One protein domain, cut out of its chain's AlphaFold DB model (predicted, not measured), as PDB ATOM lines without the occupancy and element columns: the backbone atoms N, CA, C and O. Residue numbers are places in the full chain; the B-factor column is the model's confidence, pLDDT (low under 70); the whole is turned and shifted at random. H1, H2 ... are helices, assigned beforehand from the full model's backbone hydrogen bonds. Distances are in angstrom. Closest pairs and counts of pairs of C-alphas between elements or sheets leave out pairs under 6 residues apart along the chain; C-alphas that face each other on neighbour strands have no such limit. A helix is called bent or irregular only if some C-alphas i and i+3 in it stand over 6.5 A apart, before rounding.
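AT A GLANCE: This is residues 635 to 662 and 673 to 695 of the 697 residues of an uncharacterized protein of Tetranychus urticae (UniProt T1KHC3). Two separate pieces, each a looping stretch followed by one helix, stand at opposite ends of a long, thin outline, with no contact between their helices. In the first piece, residues 635 to 645 make a loop that turns back before the longer helix H1, which runs toward the second piece; there residues 673 to 685 double back before the shorter helix H2. The printed part has 51 residues with two named helices, H1 then H2, and no named strand; the class is all helix, though under half of the residues, 23 of 51, are in named elements. The whole is extended, with a radius of gyration of the C-alphas of 18.8 A and spans of 49 by 17 by 14 A.

HOW THE PARTS SIT: H1, residues 646 to 660, and H2, residues 686 to 693, are apart: no C-alpha of the one is within 8 A of the other. Within H2 every O i to N i+4 pair is within hydrogen-bond range; in H1 9 of 11 are.

IN THESE COORDINATES: H1 begins with C-alpha 646 at (131.796, 39.205, 121.362) and ends with C-alpha 660 at (129.304, 59.581, 124.189), 20.7 A from first to last C-alpha. It is neither bent nor irregular, but only just: C-alphas 654 and 657 are 6.3 A apart. Residues 673 to 685 hold no named element. H2 measures 10.6 A from first to last C-alpha and ends with C-alpha 693 at (127.554, 71.380, 154.644).

THE WHOLE: The outline is a rod, and the two C-alphas farthest apart, those of Thr 646 and Ile 678, are 49.8 A apart. Residues 663 to 672 are not printed; across this cut, C-alphas 662 and 673 are 17.6 A apart. The link from H1 to H2 runs across the cut. The mean pLDDT of the printed part is 84.6, and residues 658 to 662 and residue 673 are under 70.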
ATOM      1  N   TRP A 635     136.470  43.791 117.142       90.25
ATOM      2  CA  TRP A 635     136.909  45.193 117.200       90.25
ATOM      3  C   TRP A 635     135.751  46.169 116.980       90.25
ATOM      4  O   TRP A 635     134.818  45.894 116.227       90.25
ATOM      5  N   CYS A 636     135.787  47.312 117.670       90.19
ATOM      6  CA  CYS A 636     134.721  48.309 117.593       90.19
ATOM      7  C   CYS A 636     134.964  49.315 116.464       90.19
ATOM      8  O   CYS A 636     135.837  50.174 116.578       90.19
ATOM      9  N   ALA A 637     134.109  49.305 115.441       84.88
ATOM     10  CA  ALA A 637     134.186  50.216 114.292       84.88
ATOM     11  C   ALA A 637     134.042  51.725 114.616       84.88
ATOM     12  O   ALA A 637     134.192  52.549 113.721       84.88
ATOM     13  N   LYS A 638     133.751  52.109 115.872       79.94
ATOM     14  CA  LYS A 638     133.694  53.517 116.321       79.94
ATOM     15  C   LYS A 638     134.940  54.011 117.069       79.94
ATOM     16  O   LYS A 638     135.093  55.218 117.215       79.94
ATOM     17  N   CYS A 639     135.793  53.127 117.588       89.75
ATOM     18  CA  CYS A 639     136.972  53.526 118.378       89.75
ATOM     19  C   CYS A 639     138.189  52.599 118.228       89.75
ATOM     20  O   CYS A 639     139.157  52.747 118.966       89.75
ATOM     21  N   ASN A 640     138.119  51.604 117.340       86.94
ATOM     22  CA  ASN A 640     139.122  50.561 117.100       86.94
ATOM     23  C   ASN A 640     139.606  49.749 118.318       86.94
ATOM     24  O   ASN A 640     140.531  48.952 118.186       86.94
ATOM     25  N   ALA A 641     138.953  49.871 119.478       86.06
ATOM     26  CA  ALA A 641     139.232  49.019 120.633       86.06
ATOM     27  C   ALA A 641     138.981  47.542 120.285       86.06
ATOM     28  O   ALA A 641     137.997  47.217 119.611       86.06
ATOM     29  N   THR A 642     139.875  46.666 120.747       88.06
ATOM     30  CA  THR A 642     139.838  45.220 120.511       88.06
ATOM     31  C   THR A 642     139.360  44.468 121.752       88.06
ATOM     32  O   THR A 642     139.644  44.838 122.888       88.06
ATOM     33  N   PHE A 643     138.617  43.391 121.520       88.44
ATOM     34  CA  PHE A 643     137.890  42.626 122.522       88.44
ATOM     35  C   PHE A 643     138.120  41.133 122.299       88.44
ATOM     36  O   PHE A 643     138.054  40.631 121.171       88.44
ATOM     37  N   ARG A 644     138.389  40.410 123.392       88.75
ATOM     38  CA  ARG A 644     138.597  38.956 123.353       88.75
ATOM     39  C   ARG A 644     137.291  38.193 123.145       88.75
ATOM     40  O   ARG A 644     137.323  37.138 122.522       88.75
ATOM     41  N   MET A 645     136.162  38.733 123.605       87.06
ATOM     42  CA  MET A 645     134.842  38.122 123.441       87.06
ATOM     43  C   MET A 645     133.869  39.064 122.719       87.06
ATOM     44  O   MET A 645     133.969  40.290 122.794       87.06
ATOM     45  N   THR A 646     132.893  38.478 122.024       87.75
ATOM     46  CA  THR A 646     131.796  39.205 121.362       87.75
ATOM     47  C   THR A 646     130.901  39.934 122.367       87.75
ATOM     48  O   THR A 646     130.426  41.031 122.077       87.75
ATOM     49  N   SER A 647     130.723  39.364 123.566       92.62
ATOM     50  CA  SER A 647     130.046  39.987 124.713       92.62
ATOM     51  C   SER A 647     130.599  41.371 125.023       92.62
ATOM     52  O   SER A 647     129.835  42.321 125.182       92.62
ATOM     53  N   ASP A 648     131.923  41.490 125.064       92.81
ATOM     54  CA  ASP A 648     132.613  42.671 125.573       92.81
ATOM     55  C   ASP A 648     132.542  43.800 124.544       92.81
ATOM     56  O   ASP A 648     132.244  44.939 124.900       92.81
ATOM     57  N   LEU A 649     132.693  43.468 123.254       93.44
ATOM     58  CA  LEU A 649     132.441  44.393 122.148       93.44
ATOM     59  C   LEU A 649     130.992  44.902 122.173       93.44
ATOM     60  O   LEU A 649     130.753  46.107 122.075       93.44
ATOM     61  N   VAL A 650     130.009  44.008 122.319       91.19
ATOM     62  CA  VAL A 650     128.589  44.392 122.324       91.19
ATOM     63  C   VAL A 650     128.238  45.215 123.568       91.19
ATOM     64  O   VAL A 650     127.485  46.186 123.462       91.19
ATOM     65  N   TYR A 651     128.809  44.895 124.731       92.25
ATOM     66  CA  TYR A 651     128.658  45.686 125.951       92.25
ATOM     67  C   TYR A 651     129.308  47.068 125.809       92.25
ATOM     68  O   TYR A 651     128.670  48.074 126.119       92.25
ATOM     69  N   HIS A 652     130.526  47.147 125.266       92.19
ATOM     70  CA  HIS A 652     131.218  48.400 124.948       92.19
ATOM     71  C   HIS A 652     130.397  49.278 123.994       92.19
ATOM     72  O   HIS A 652     130.142  50.445 124.285       92.19
ATOM     73  N   MET A 653     129.887  48.713 122.895       91.06
ATOM     74  CA  MET A 653     129.029  49.439 121.952       91.06
ATOM     75  C   MET A 653     127.742  49.971 122.605       91.06
ATOM     76  O   MET A 653     127.291  51.062 122.255       91.06
ATOM     77  N   ARG A 654     127.167  49.239 123.569       91.25
ATOM     78  CA  ARG A 654     125.929  49.614 124.282       91.25
ATOM     79  C   ARG A 654     126.135  50.565 125.466       91.25
ATOM     80  O   ARG A 654     125.177  51.236 125.845       91.25
ATOM     81  N   SER A 655     127.333  50.623 126.046       87.12
ATOM     82  CA  SER A 655     127.647  51.429 127.238       87.12
ATOM     83  C   SER A 655     128.496  52.657 126.899       87.12
ATOM     84  O   SER A 655     128.063  53.784 127.136       87.12
ATOM     85  N   HIS A 656     129.656  52.456 126.270       81.00
ATOM     86  CA  HIS A 656     130.609  53.508 125.924       81.00
ATOM     87  C   HIS A 656     130.000  54.465 124.894       81.00
ATOM     88  O   HIS A 656     129.732  55.629 125.186       81.00
ATOM     89  N   HIS A 657     129.650  53.958 123.709       79.06
ATOM     90  CA  HIS A 657     129.111  54.790 122.626       79.06
ATOM     91  C   HIS A 657     127.666  55.265 122.844       79.06
ATOM     92  O   HIS A 657     127.197  56.113 122.088       79.06
ATOM     93  N   LYS A 658     126.970  54.778 123.881       67.31
ATOM     94  CA  LYS A 658     125.687  55.344 124.326       67.31
ATOM     95  C   LYS A 658     125.882  56.564 125.232       67.31
ATOM     96  O   LYS A 658     125.089  57.494 125.159       67.31
ATOM     97  N   LYS A 659     126.948  56.582 126.043       60.19
ATOM     98  CA  LYS A 659     127.308  57.715 126.909       60.19
ATOM     99  C   LYS A 659     127.886  58.886 126.109       60.19
ATOM    100  O   LYS A 659     127.485  60.026 126.332       60.19
ATOM    101  N   GLU A 660     128.735  58.592 125.123       56.69
ATOM    102  CA  GLU A 660     129.304  59.581 124.189       56.69
ATOM    103  C   GLU A 660     128.216  60.384 123.451       56.69
ATOM    104  O   GLU A 660     128.271  61.606 123.401       56.69
ATOM    105  N   VAL A 661     127.169  59.720 122.940       55.75
ATOM    106  CA  VAL A 661     126.079  60.376 122.180       55.75
ATOM    107  C   VAL A 661     125.218  61.312 123.050       55.75
ATOM    108  O   VAL A 661     124.534  62.183 122.523       55.75
ATOM    109  N   SER A 662     125.283  61.194 124.381       50.25
ATOM    110  CA  SER A 662     124.650  62.141 125.315       50.25
ATOM    111  C   SER A 662     125.550  63.310 125.756       50.25
ATOM    112  O   SER A 662     125.084  64.192 126.480       50.25
ATOM    113  N   LYS A 673     128.692  71.198 139.348       59.47
ATOM    114  CA  LYS A 673     127.416  71.733 139.869       59.47
ATOM    115  C   LYS A 673     127.218  71.698 141.387       59.47
ATOM    116  O   LYS A 673     126.180  72.162 141.852       59.47
ATOM    117  N   LEU A 674     128.133  71.104 142.146       71.81
ATOM    118  CA  LEU A 674     127.962  70.833 143.576       71.81
ATOM    119  C   LEU A 674     129.238  71.203 144.335       71.81
ATOM    120  O   LEU A 674     129.964  70.338 144.813       71.81
ATOM    121  N   ARG A 675     129.532  72.503 144.411       87.19
ATOM    122  CA  ARG A 675     130.594  73.039 145.273       87.19
ATOM    123  C   ARG A 675     130.024  73.454 146.633       87.19
ATOM    124  O   ARG A 675     128.863  73.846 146.708       87.19
ATOM    125  N   CYS A 676     130.830  73.393 147.690       87.88
ATOM    126  CA  CYS A 676     130.488  74.010 148.969       87.88
ATOM    127  C   CYS A 676     130.674  75.529 148.893       87.88
ATOM    128  O   CYS A 676     131.742  76.008 148.516       87.88
ATOM    129  N   ASN A 677     129.659  76.290 149.306       84.62
ATOM    130  CA  ASN A 677     129.697  77.754 149.282       84.62
ATOM    131  C   ASN A 677     130.589  78.369 150.381       84.62
ATOM    132  O   ASN A 677     130.770  79.582 150.382       84.62
ATOM    133  N   ILE A 678     131.114  77.559 151.310       87.75
ATOM    134  CA  ILE A 678     131.874  78.022 152.484       87.75
ATOM    135  C   ILE A 678     133.384  77.785 152.305       87.75
ATOM    136  O   ILE A 678     134.165  78.704 152.526       87.75
ATOM    137  N   CYS A 679     133.810  76.603 151.829       92.12
ATOM    138  CA  CYS A 679     135.230  76.300 151.555       92.12
ATOM    139  C   CYS A 679     135.586  76.091 150.068       92.12
ATOM    140  O   CYS A 679     136.760  75.962 149.731       92.12
ATOM    141  N   GLY A 680     134.604  76.033 149.161       84.94
ATOM    142  CA  GLY A 680     134.830  75.859 147.720       84.94
ATOM    143  C   GLY A 680     135.051  74.420 147.225       84.94
ATOM    144  O   GLY A 680     135.099  74.226 146.008       84.94
ATOM    145  N   GLU A 681     135.147  73.421 148.114       88.88
ATOM    146  CA  GLU A 681     135.318  72.000 147.751       88.88
ATOM    147  C   GLU A 681     134.250  71.511 146.763       88.88
ATOM    148  O   GLU A 681     133.074  71.858 146.887       88.88
ATOM    149  N   SER A 682     134.647  70.694 145.781       86.88
ATOM    150  CA  SER A 682     133.773  70.187 144.719       86.88
ATOM    151  C   SER A 682     133.373  68.725 144.940       86.88
ATOM    152  O   SER A 682     134.199  67.816 144.997       86.88
ATOM    153  N   PHE A 683     132.065  68.483 145.011       82.62
ATOM    154  CA  PHE A 683     131.479  67.173 145.270       82.62
ATOM    155  C   PHE A 683     130.906  66.564 143.997       82.62
ATOM    156  O   PHE A 683     130.254  67.225 143.189       82.62
ATOM    157  N   ARG A 684     131.120  65.257 143.835       85.75
ATOM    158  CA  ARG A 684     130.614  64.497 142.685       85.75
ATOM    159  C   ARG A 684     129.127  64.146 142.805       85.75
ATOM    160  O   ARG A 684     128.478  63.900 141.794       85.75
ATOM    161  N   GLU A 685     128.587  64.148 144.025       85.38
ATOM    162  CA  GLU A 685     127.207  63.761 144.335       85.38
ATOM    163  C   GLU A 685     126.581  64.686 145.385       85.38
ATOM    164  O   GLU A 685     127.267  65.195 146.274       85.38
ATOM    165  N   ARG A 686     125.256  64.885 145.310       83.69
ATOM    166  CA  ARG A 686     124.541  65.839 146.179       83.69
ATOM    167  C   ARG A 686     124.619  65.448 147.656       83.69
ATOM    168  O   ARG A 686     124.790  66.325 148.490       83.69
ATOM    169  N   HIS A 687     124.542  64.153 147.970       89.94
ATOM    170  CA  HIS A 687     124.608  63.656 149.351       89.94
ATOM    171  C   HIS A 687     125.931  64.008 150.043       89.94
ATOM    172  O   HIS A 687     125.932  64.381 151.214       89.94
ATOM    173  N   HIS A 688     127.052  63.954 149.315       90.12
ATOM    174  CA  HIS A 688     128.352  64.345 149.860       90.12
ATOM    175  C   HIS A 688     128.415  65.845 150.158       90.12
ATOM    176  O   HIS A 688     128.844  66.206 151.249       90.12
ATOM    177  N   LEU A 689     127.900  66.701 149.263       91.56
ATOM    178  CA  LEU A 689     127.772  68.137 149.545       91.56
ATOM    179  C   LEU A 689     126.882  68.388 150.772       91.56
ATOM    180  O   LEU A 689     127.266  69.161 151.640       91.56
ATOM    181  N   THR A 690     125.727  67.726 150.886       89.81
ATOM    182  CA  THR A 690     124.830  67.895 152.044       89.81
ATOM    183  C   THR A 690     125.503  67.485 153.356       89.81
ATOM    184  O   THR A 690     125.472  68.261 154.307       89.81
ATOM    185  N   ARG A 691     126.177  66.324 153.402       93.44
ATOM    186  CA  ARG A 691     126.923  65.874 154.593       93.44
ATOM    187  C   ARG A 691     128.106  66.793 154.923       93.44
ATOM    188  O   ARG A 691     128.400  67.004 156.094       93.44
ATOM    189  N   HIS A 692     128.771  67.343 153.912       94.12
ATOM    190  CA  HIS A 692     129.847  68.310 154.103       94.12
ATOM    191  C   HIS A 692     129.320  69.667 154.604       94.12
ATOM    192  O   HIS A 692     129.943  70.281 155.461       94.12
ATOM    193  N   MET A 693     128.156  70.136 154.141       91.62
ATOM    194  CA  MET A 693     127.554  71.380 154.644       91.62
ATOM    195  C   MET A 693     127.170  71.286 156.128       91.62
ATOM    196  O   MET A 693     127.336  72.266 156.846       91.62
ATOM    197  N   THR A 694     126.773  70.105 156.618       91.38
ATOM    198  CA  THR A 694     126.593  69.847 158.063       91.38
ATOM    199  C   THR A 694     127.903  69.762 158.864       91.38
ATOM    200  O   THR A 694     127.852  69.526 160.062       91.38
ATOM    201  N   SER A 695     129.073  69.937 158.236       90.00
ATOM    202  CA  SER A 695     130.373  70.095 158.917       90.00
ATOM    203  C   SER A 695     130.830  71.559 159.024       90.00
ATOM    204  O   SER A 695     131.921  71.814 159.524       90.00
TER     205      SER A 695